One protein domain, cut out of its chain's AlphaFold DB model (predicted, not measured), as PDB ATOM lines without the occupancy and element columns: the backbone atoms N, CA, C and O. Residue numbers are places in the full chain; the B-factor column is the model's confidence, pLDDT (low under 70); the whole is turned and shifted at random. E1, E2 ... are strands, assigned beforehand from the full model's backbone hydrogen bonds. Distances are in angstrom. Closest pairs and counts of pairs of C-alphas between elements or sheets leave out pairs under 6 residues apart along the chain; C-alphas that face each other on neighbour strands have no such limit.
ATOM      1  N   GLY A 272     146.626 246.387 117.068       86.06
ATOM      2  CA  GLY A 272     147.778 246.061 117.908       86.06
ATOM      3  C   GLY A 272     148.383 244.674 117.672       86.06
ATOM      4  O   GLY A 272     149.215 244.239 118.474       86.06
ATOM      5  N   GLU A 273     148.030 243.994 116.579       89.44
ATOM      6  CA  GLU A 273     148.678 242.746 116.175       89.44
ATOM      7  C   GLU A 273     150.011 243.029 115.475       89.44
ATOM      8  O   GLU A 273     150.081 243.321 114.287       89.44
ATOM      9  N   TYR A 274     151.105 242.971 116.232       87.50
ATOM     10  CA  TYR A 274     152.452 243.183 115.702       87.50
ATOM     11  C   TYR A 274     153.496 242.400 116.497       87.50
ATOM     12  O   TYR A 274     153.237 241.866 117.573       87.50
ATOM     13  N   SER A 275     154.718 242.322 115.974       90.31
ATOM     14  CA  SER A 275     155.851 241.712 116.669       90.31
ATOM     15  C   SER A 275     157.132 242.423 116.267       90.31
ATOM     16  O   SER A 275     157.686 242.162 115.203       90.31
ATOM     17  N   THR A 276     157.602 243.341 117.107       91.94
ATOM     18  CA  THR A 276     158.813 244.128 116.839       91.94
ATOM     19  C   THR A 276     159.880 243.870 117.897       91.94
ATOM     20  O   THR A 276     159.586 243.566 119.054       91.94
ATOM     21  N   TYR A 277     161.145 243.961 117.504       93.12
ATOM     22  CA  TYR A 277     162.307 243.895 118.389       93.12
ATOM     23  C   TYR A 277     163.463 244.656 117.740       93.12
ATOM     24  O   TYR A 277     163.595 244.676 116.518       93.12
ATOM     25  N   THR A 278     164.306 245.277 118.557       95.44
ATOM     26  CA  THR A 278     165.466 246.033 118.078       95.44
ATOM     27  C   THR A 278     166.703 245.143 118.086       95.44
ATOM     28  O   THR A 278     166.964 244.435 119.062       95.44
ATOM     29  N   LEU A 279     167.468 245.192 116.996       95.44
ATOM     30  CA  LEU A 279     168.809 244.626 116.915       95.44
ATOM     31  C   LEU A 279     169.821 245.756 117.101       95.44
ATOM     32  O   LEU A 279     169.729 246.783 116.435       95.44
ATOM     33  N   SER A 280     170.776 245.575 118.007       96.25
ATOM     34  CA  SER A 280     171.883 246.512 118.213       96.25
ATOM     35  C   SER A 280     173.212 245.772 118.189       96.25
ATOM     36  O   SER A 280     173.337 244.674 118.737       96.25
ATOM     37  N   TRP A 281     174.199 246.375 117.532       94.31
ATOM     38  CA  TRP A 281     175.540 245.832 117.384       94.31
ATOM     39  C   TRP A 281     176.554 246.731 118.094       94.31
ATOM     40  O   TRP A 281     176.513 247.950 117.959       94.31
ATOM     41  N   ASP A 282     177.442 246.109 118.861       94.00
ATOM     42  CA  ASP A 282     178.605 246.741 119.480       94.00
ATOM     43  C   ASP A 282     179.871 246.145 118.857       94.00
ATOM     44  O   ASP A 282     180.247 245.006 119.164       94.00
ATOM     45  N   ASP A 283     180.521 246.929 117.992       90.50
ATOM     46  CA  ASP A 283     181.765 246.565 117.308       90.50
ATOM     47  C   ASP A 283     182.892 246.257 118.298       90.50
ATOM     48  O   ASP A 283     183.590 245.250 118.160       90.50
ATOM     49  N   SER A 284     183.035 247.086 119.337       92.44
ATOM     50  CA  SER A 284     184.134 246.984 120.302       92.44
ATOM     51  C   SER A 284     184.082 245.675 121.095       92.44
ATOM     52  O   SER A 284     185.110 245.063 121.395       92.44
ATOM     53  N   GLY A 285     182.867 245.213 121.399       89.12
ATOM     54  CA  GLY A 285     182.609 243.968 122.107       89.12
ATOM     55  C   GLY A 285     182.386 242.755 121.203       89.12
ATOM     56  O   GLY A 285     182.361 241.632 121.726       89.12
ATOM     57  N   SER A 286     182.200 242.963 119.894       91.25
ATOM     58  CA  SER A 286     181.655 241.979 118.947       91.25
ATOM     59  C   SER A 286     180.351 241.357 119.464       91.25
ATOM     60  O   SER A 286     180.220 240.133 119.571       91.25
ATOM     61  N   ARG A 287     179.405 242.203 119.890       94.19
ATOM     62  CA  ARG A 287     178.158 241.771 120.540       94.19
ATOM     63  C   ARG A 287     176.934 242.181 119.741       94.19
ATOM     64  O   ARG A 287     176.713 243.361 119.502       94.19
ATOM     65  N   LEU A 288     176.080 241.203 119.448       94.94
ATOM     66  CA  LEU A 288     174.718 241.434 118.977       94.94
ATOM     67  C   LEU A 288     173.763 241.374 120.168       94.94
ATOM     68  O   LEU A 288     173.745 240.386 120.906       94.94
ATOM     69  N   THR A 289     172.936 242.398 120.329       97.06
ATOM     70  CA  THR A 289     171.818 242.409 121.270       97.06
ATOM     71  C   THR A 289     170.505 242.392 120.503       97.06
ATOM     72  O   THR A 289     170.271 243.237 119.645       97.06
ATOM     73  N   ILE A 290     169.650 241.431 120.840       96.94
ATOM     74  CA  ILE A 290     168.260 241.342 120.392       96.94
ATOM     75  C   ILE A 290     167.409 241.746 121.591       96.94
ATOM     76  O   ILE A 290     167.430 241.042 122.602       96.94
ATOM     77  N   ASP A 291     166.712 242.879 121.529       97.75
ATOM     78  CA  ASP A 291     165.894 243.364 122.646       97.75
ATOM     79  C   ASP A 291     164.640 242.510 122.883       97.75
ATOM     80  O   ASP A 291     164.301 241.610 122.112       97.75
ATOM     81  N   SER A 292     163.950 242.755 123.999       97.38
ATOM     82  CA  SER A 292     162.669 242.105 124.279       97.38
ATOM     83  C   SER A 292     161.633 242.472 123.216       97.38
ATOM     84  O   SER A 292     161.529 243.630 122.810       97.38
ATOM     85  N   ARG A 293     160.853 241.477 122.794       95.69
ATOM     86  CA  ARG A 293     159.790 241.633 121.802       95.69
ATOM     87  C   ARG A 293     158.702 242.552 122.346       95.69
ATOM     88  O   ARG A 293     158.323 242.439 123.513       95.69
ATOM     89  N   LYS A 294     158.158 243.392 121.474       94.56
ATOM     90  CA  LYS A 294     156.936 244.166 121.689       94.56
ATOM     91  C   LYS A 294     155.832 243.616 120.784       94.56
ATOM     92  O   LYS A 294     156.104 243.291 119.630       94.56
ATOM     93  N   GLY A 295     154.618 243.524 121.318       92.12
ATOM     94  CA  GLY A 295     153.447 243.005 120.609       92.12
ATOM     95  C   GLY A 295     153.340 241.473 120.567       92.12
ATOM     96  O   GLY A 295     154.245 240.732 120.981       92.12
ATOM     97  N   SER A 296     152.188 241.014 120.087       91.06
ATOM     98  CA  SER A 296     151.866 239.619 119.782       91.06
ATOM     99  C   SER A 296     150.757 239.549 118.734       91.06
ATOM    100  O   SER A 296     149.951 240.468 118.653       91.06
ATOM    101  N   TYR A 297     150.672 238.435 118.011       87.69
ATOM    102  CA  TYR A 297     149.584 238.137 117.078       87.69
ATOM    103  C   TYR A 297     149.242 236.639 117.135       87.69
ATOM    104  O   TYR A 297     150.035 235.831 117.646       87.69
ATOM    105  N   ALA A 298     148.055 236.263 116.658       84.94
ATOM    106  CA  ALA A 298     147.612 234.871 116.645       84.94
ATOM    107  C   ALA A 298     148.529 234.006 115.758       84.94
ATOM    108  O   ALA A 298     148.927 234.399 114.670       84.94
ATOM    109  N   GLY A 299     148.924 232.823 116.240       85.69
ATOM    110  CA  GLY A 299     149.841 231.940 115.501       85.69
ATOM    111  C   GLY A 299     151.317 232.367 115.513       85.69
ATOM    112  O   GLY A 299     152.146 231.708 114.886       85.69
ATOM    113  N   MET A 300     151.687 233.420 116.257       88.25
ATOM    114  CA  MET A 300     153.080 233.860 116.367       88.25
ATOM    115  C   MET A 300     154.005 232.722 116.846       88.25
ATOM    116  O   MET A 300     153.765 232.141 117.911       88.25
ATOM    117  N   PRO A 301     155.126 232.453 116.144       88.56
ATOM    118  CA  PRO A 301     156.097 231.460 116.582       88.56
ATOM    119  C   PRO A 301     156.632 231.755 117.988       88.56
ATOM    120  O   PRO A 301     157.073 232.869 118.291       88.56
ATOM    121  N   ALA A 302     156.647 230.735 118.851       90.88
ATOM    122  CA  ALA A 302     157.180 230.852 120.210       90.88
ATOM    123  C   ALA A 302     158.700 231.116 120.233       90.88
ATOM    124  O   ALA A 302     159.216 231.727 121.173       90.88
ATOM    125  N   GLU A 303     159.414 230.673 119.194       93.62
ATOM    126  CA  GLU A 303     160.856 230.827 119.026       93.62
ATOM    127  C   GLU A 303     161.183 231.288 117.598       93.62
ATOM    128  O   GLU A 303     160.631 230.769 116.630       93.62
ATOM    129  N   ARG A 304     162.112 232.241 117.472       92.06
ATOM    130  CA  ARG A 304     162.754 232.625 116.209       92.06
ATOM    131  C   ARG A 304     164.228 232.232 116.249       92.06
ATOM    132  O   ARG A 304     164.874 232.338 117.294       92.06
ATOM    133  N   VAL A 305     164.766 231.792 115.114       93.44
ATOM    134  CA  VAL A 305     166.173 231.393 114.986       93.44
ATOM    135  C   VAL A 305     166.908 232.417 114.132       93.44
ATOM    136  O   VAL A 305     166.620 232.557 112.950       93.44
ATOM    137  N   PHE A 306     167.880 233.104 114.725       91.19
ATOM    138  CA  PHE A 306     168.766 234.026 114.019       91.19
ATOM    139  C   PHE A 306     170.073 233.310 113.685       91.19
ATOM    140  O   PHE A 306     170.739 232.787 114.581       91.19
ATOM    141  N   LYS A 307     170.451 233.293 112.407       91.56
ATOM    142  CA  LYS A 307     171.792 232.897 111.964       91.56
ATOM    143  C   LYS A 307     172.589 234.173 111.726       91.56
ATOM    144  O   LYS A 307     172.228 234.956 110.856       91.56
ATOM    145  N   VAL A 308     173.621 234.397 112.528       88.81
ATOM    146  CA  VAL A 308     174.425 235.620 112.482       88.81
ATOM    147  C   VAL A 308     175.812 235.275 111.969       88.81
ATOM    148  O   VAL A 308     176.469 234.420 112.564       88.81
ATOM    149  N   SER A 309     176.249 235.941 110.901       86.62
ATOM    150  CA  SER A 309     177.534 235.694 110.242       86.62
ATOM    151  C   SER A 309     178.376 236.966 110.201       86.62
ATOM    152  O   SER A 309     177.880 238.023 109.823       86.62
ATOM    153  N   LEU A 310     179.651 236.859 110.580       82.06
ATOM    154  CA  LEU A 310     180.645 237.927 110.443       82.06
ATOM    155  C   LEU A 310     181.485 237.726 109.175       82.06
ATOM    156  O   LEU A 310     181.679 236.595 108.727       82.06
ATOM    157  N   SER A 311     182.061 238.810 108.647       76.75
ATOM    158  CA  SER A 311     182.879 238.822 107.417       76.75
ATOM    159  C   SER A 311     184.098 237.881 107.439       76.75
ATOM    160  O   SER A 311     184.612 237.527 106.386       76.75
ATOM    161  N   GLY A 312     184.529 237.407 108.616       75.38
ATOM    162  CA  GLY A 312     185.582 236.393 108.788       75.38
ATOM    163  C   GLY A 312     185.098 234.934 108.838       75.38
ATOM    164  O   GLY A 312     185.830 234.076 109.325       75.38
ATOM    165  N   GLY A 313     183.854 234.646 108.442       76.62
ATOM    166  CA  GLY A 313     183.288 233.288 108.388       76.62
ATOM    167  C   GLY A 313     182.778 232.729 109.725       76.62
ATOM    168  O   GLY A 313     182.199 231.642 109.766       76.62
ATOM    169  N   LYS A 314     182.932 233.467 110.832       81.25
ATOM    170  CA  LYS A 314     182.332 233.095 112.121       81.25
ATOM    171  C   LYS A 314     180.814 233.199 112.030       81.25
ATOM    172  O   LYS A 314     180.287 234.271 111.745       81.25
ATOM    173  N   THR A 315     180.132 232.094 112.318       86.88
ATOM    174  CA  THR A 315     178.668 232.020 112.333       86.88
ATOM    175  C   THR A 315     178.181 231.587 113.711       86.88
ATOM    176  O   THR A 315     178.756 230.685 114.321       86.88
ATOM    177  N   LYS A 316     177.099 232.195 114.202       91.38
ATOM    178  CA  LYS A 316     176.431 231.796 115.444       91.38
ATOM    179  C   LYS A 316     174.925 231.708 115.250       91.38
ATOM    180  O   LYS A 316     174.305 232.599 114.676       91.38
ATOM    181  N   THR A 317     174.336 230.647 115.790       94.94
ATOM    182  CA  THR A 317     172.884 230.467 115.837       94.94
ATOM    183  C   THR A 317     172.351 230.947 117.182       94.94
ATOM    184  O   THR A 317     172.797 230.481 118.231       94.94
ATOM    185  N   VAL A 318     171.379 231.858 117.162       94.19
ATOM    186  CA  VAL A 318     170.719 232.402 118.353       94.19
ATOM    187  C   VAL A 318     169.247 232.011 118.327       94.19
ATOM    188  O   VAL A 318     168.516 232.379 117.412       94.19
ATOM    189  N   ARG A 319     168.805 231.265 119.342       95.25
ATOM    190  CA  ARG A 319     167.390 230.936 119.555       95.25
ATOM    191  C   ARG A 319     166.764 231.992 120.457       95.25
ATOM    192  O   ARG A 319     167.178 232.156 121.602       95.25
ATOM    193  N   TYR A 320     165.787 232.720 119.938       95.75
ATOM    194  CA  TYR A 320     165.175 233.875 120.582       95.75
ATOM    195  C   TYR A 320     163.704 233.610 120.890       95.75
ATOM    196  O   TYR A 320     162.917 233.311 119.995       95.75
ATOM    197  N   LYS A 321     163.324 233.762 122.161       95.50
ATOM    198  CA  LYS A 321     161.959 233.507 122.662       95.50
ATOM    199  C   LYS A 321     161.215 234.783 123.078       95.50
ATOM    200  O   LYS A 321     160.310 234.735 123.904       95.50
ATOM    201  N   GLY A 322     161.628 235.945 122.564       94.12
ATOM    202  CA  GLY A 322     161.002 237.236 122.879       94.12
ATOM    203  C   GLY A 322     161.582 237.983 124.086       94.12
ATOM    204  O   GLY A 322     161.135 239.089 124.374       94.12
ATOM    205  N   LYS A 323     162.571 237.424 124.796       96.69
ATOM    206  CA  LYS A 323     163.292 238.113 125.882       96.69
ATOM    207  C   LYS A 323     164.641 238.617 125.390       96.69
ATOM    208  O   LYS A 323     165.298 237.910 124.626       96.69
ATOM    209  N   LYS A 324     165.053 239.792 125.879       97.19
ATOM    210  CA  LYS A 324     166.353 240.387 125.562       97.19
ATOM    211  C   LYS A 324     167.489 239.376 125.724       97.19
ATOM    212  O   LYS A 324     167.614 238.742 126.772       97.19
ATOM    213  N   ILE A 325     168.324 239.258 124.698       96.94
ATOM    214  CA  ILE A 325     169.521 238.420 124.700       96.94
ATOM    215  C   ILE A 325     170.677 239.177 124.058       96.94
ATOM    216  O   ILE A 325     170.523 239.789 123.004       96.94
ATOM    217  N   THR A 326     171.846 239.111 124.687       96.06
ATOM    218  CA  THR A 326     173.097 239.612 124.119       96.06
ATOM    219  C   THR A 326     174.017 238.432 123.873       96.06
ATOM    220  O   THR A 326     174.300 237.651 124.784       96.06
ATOM    221  N   VAL A 327     174.496 238.300 122.643       93.81
ATOM    222  CA  VAL A 327     175.438 237.258 122.245       93.81
ATOM    223  C   VAL A 327     176.732 237.887 121.762       93.81
ATOM    224  O   VAL A 327     176.728 238.811 120.956       93.81
ATOM    225  N   LYS A 328     177.858 237.367 122.248       91.12
ATOM    226  CA  LYS A 328     179.171 237.639 121.662       91.12
ATOM    227  C   LYS A 328     179.390 236.721 120.459       91.12
ATOM    228  O   LYS A 328     179.044 235.534 120.563       91.12
ATOM    229  N   LEU A 329     179.917 237.260 119.365       84.06
ATOM    230  CA  LEU A 329     180.224 236.544 118.124       84.06
ATOM    231  C   LEU A 329     181.722 236.263 117.968       84.06
ATOM    232  O   LEU A 329     182.544 237.055 118.483       84.06
TER     233      LEU A 329
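What this domain is: This is residues 272 to 329 of the 329 residues of the protein "Alpha-xylosidase BoGH31A" of Muribaculaceae bacterium (UniProt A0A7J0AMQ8). Two small sheets, E1-E2-E5 and the hairpin E3-E4, run lengthwise and together make a half-open trough, with E5 and E4 at its fold. The first residues and the long link 291 to 303 extend beyond the strands at one end. The printed part has 58 residues, no named helix and strands E1 to E5 in chain order, both sheets antiparallel; it is all strand, with 24 residues in named elements, under half. It is only just loose, close to compact, with radius of gyration of the C-alphas 12.7 A and spans of 39, 18 and 14 A.

Where its parts are: E1, residues 279 to 282, begins at C-alpha (168.809, 244.626, 116.915). E2 is 287 to 290; E3, 304 to 309, is 16.2 A long; E4, 315 to 320, is 15.9 A. E5, 325 to 328, ends at C-alpha (179.171, 237.639, 121.662).

How they stand to each other: In the hairpin E1 and E2, N 280 and O 289 are 2.9 A apart. Inner strand E2 also pairs with E5, N 288 to O 327 at 2.9 A. In the hairpin E3 and E4, N 306 and O 318 are 2.9 A apart. The closest C-alphas of E4 and E5, Val 318 and Val 327, are 7.8 A apart. E2 and E3 are apart.

The domain as a whole: The farthest C-alphas, Gly 272 and Gly 312, are 40.1 A apart. The printed part has no cut; E2 to E3 is the long link. No printed residue is under 70 in pLDDT.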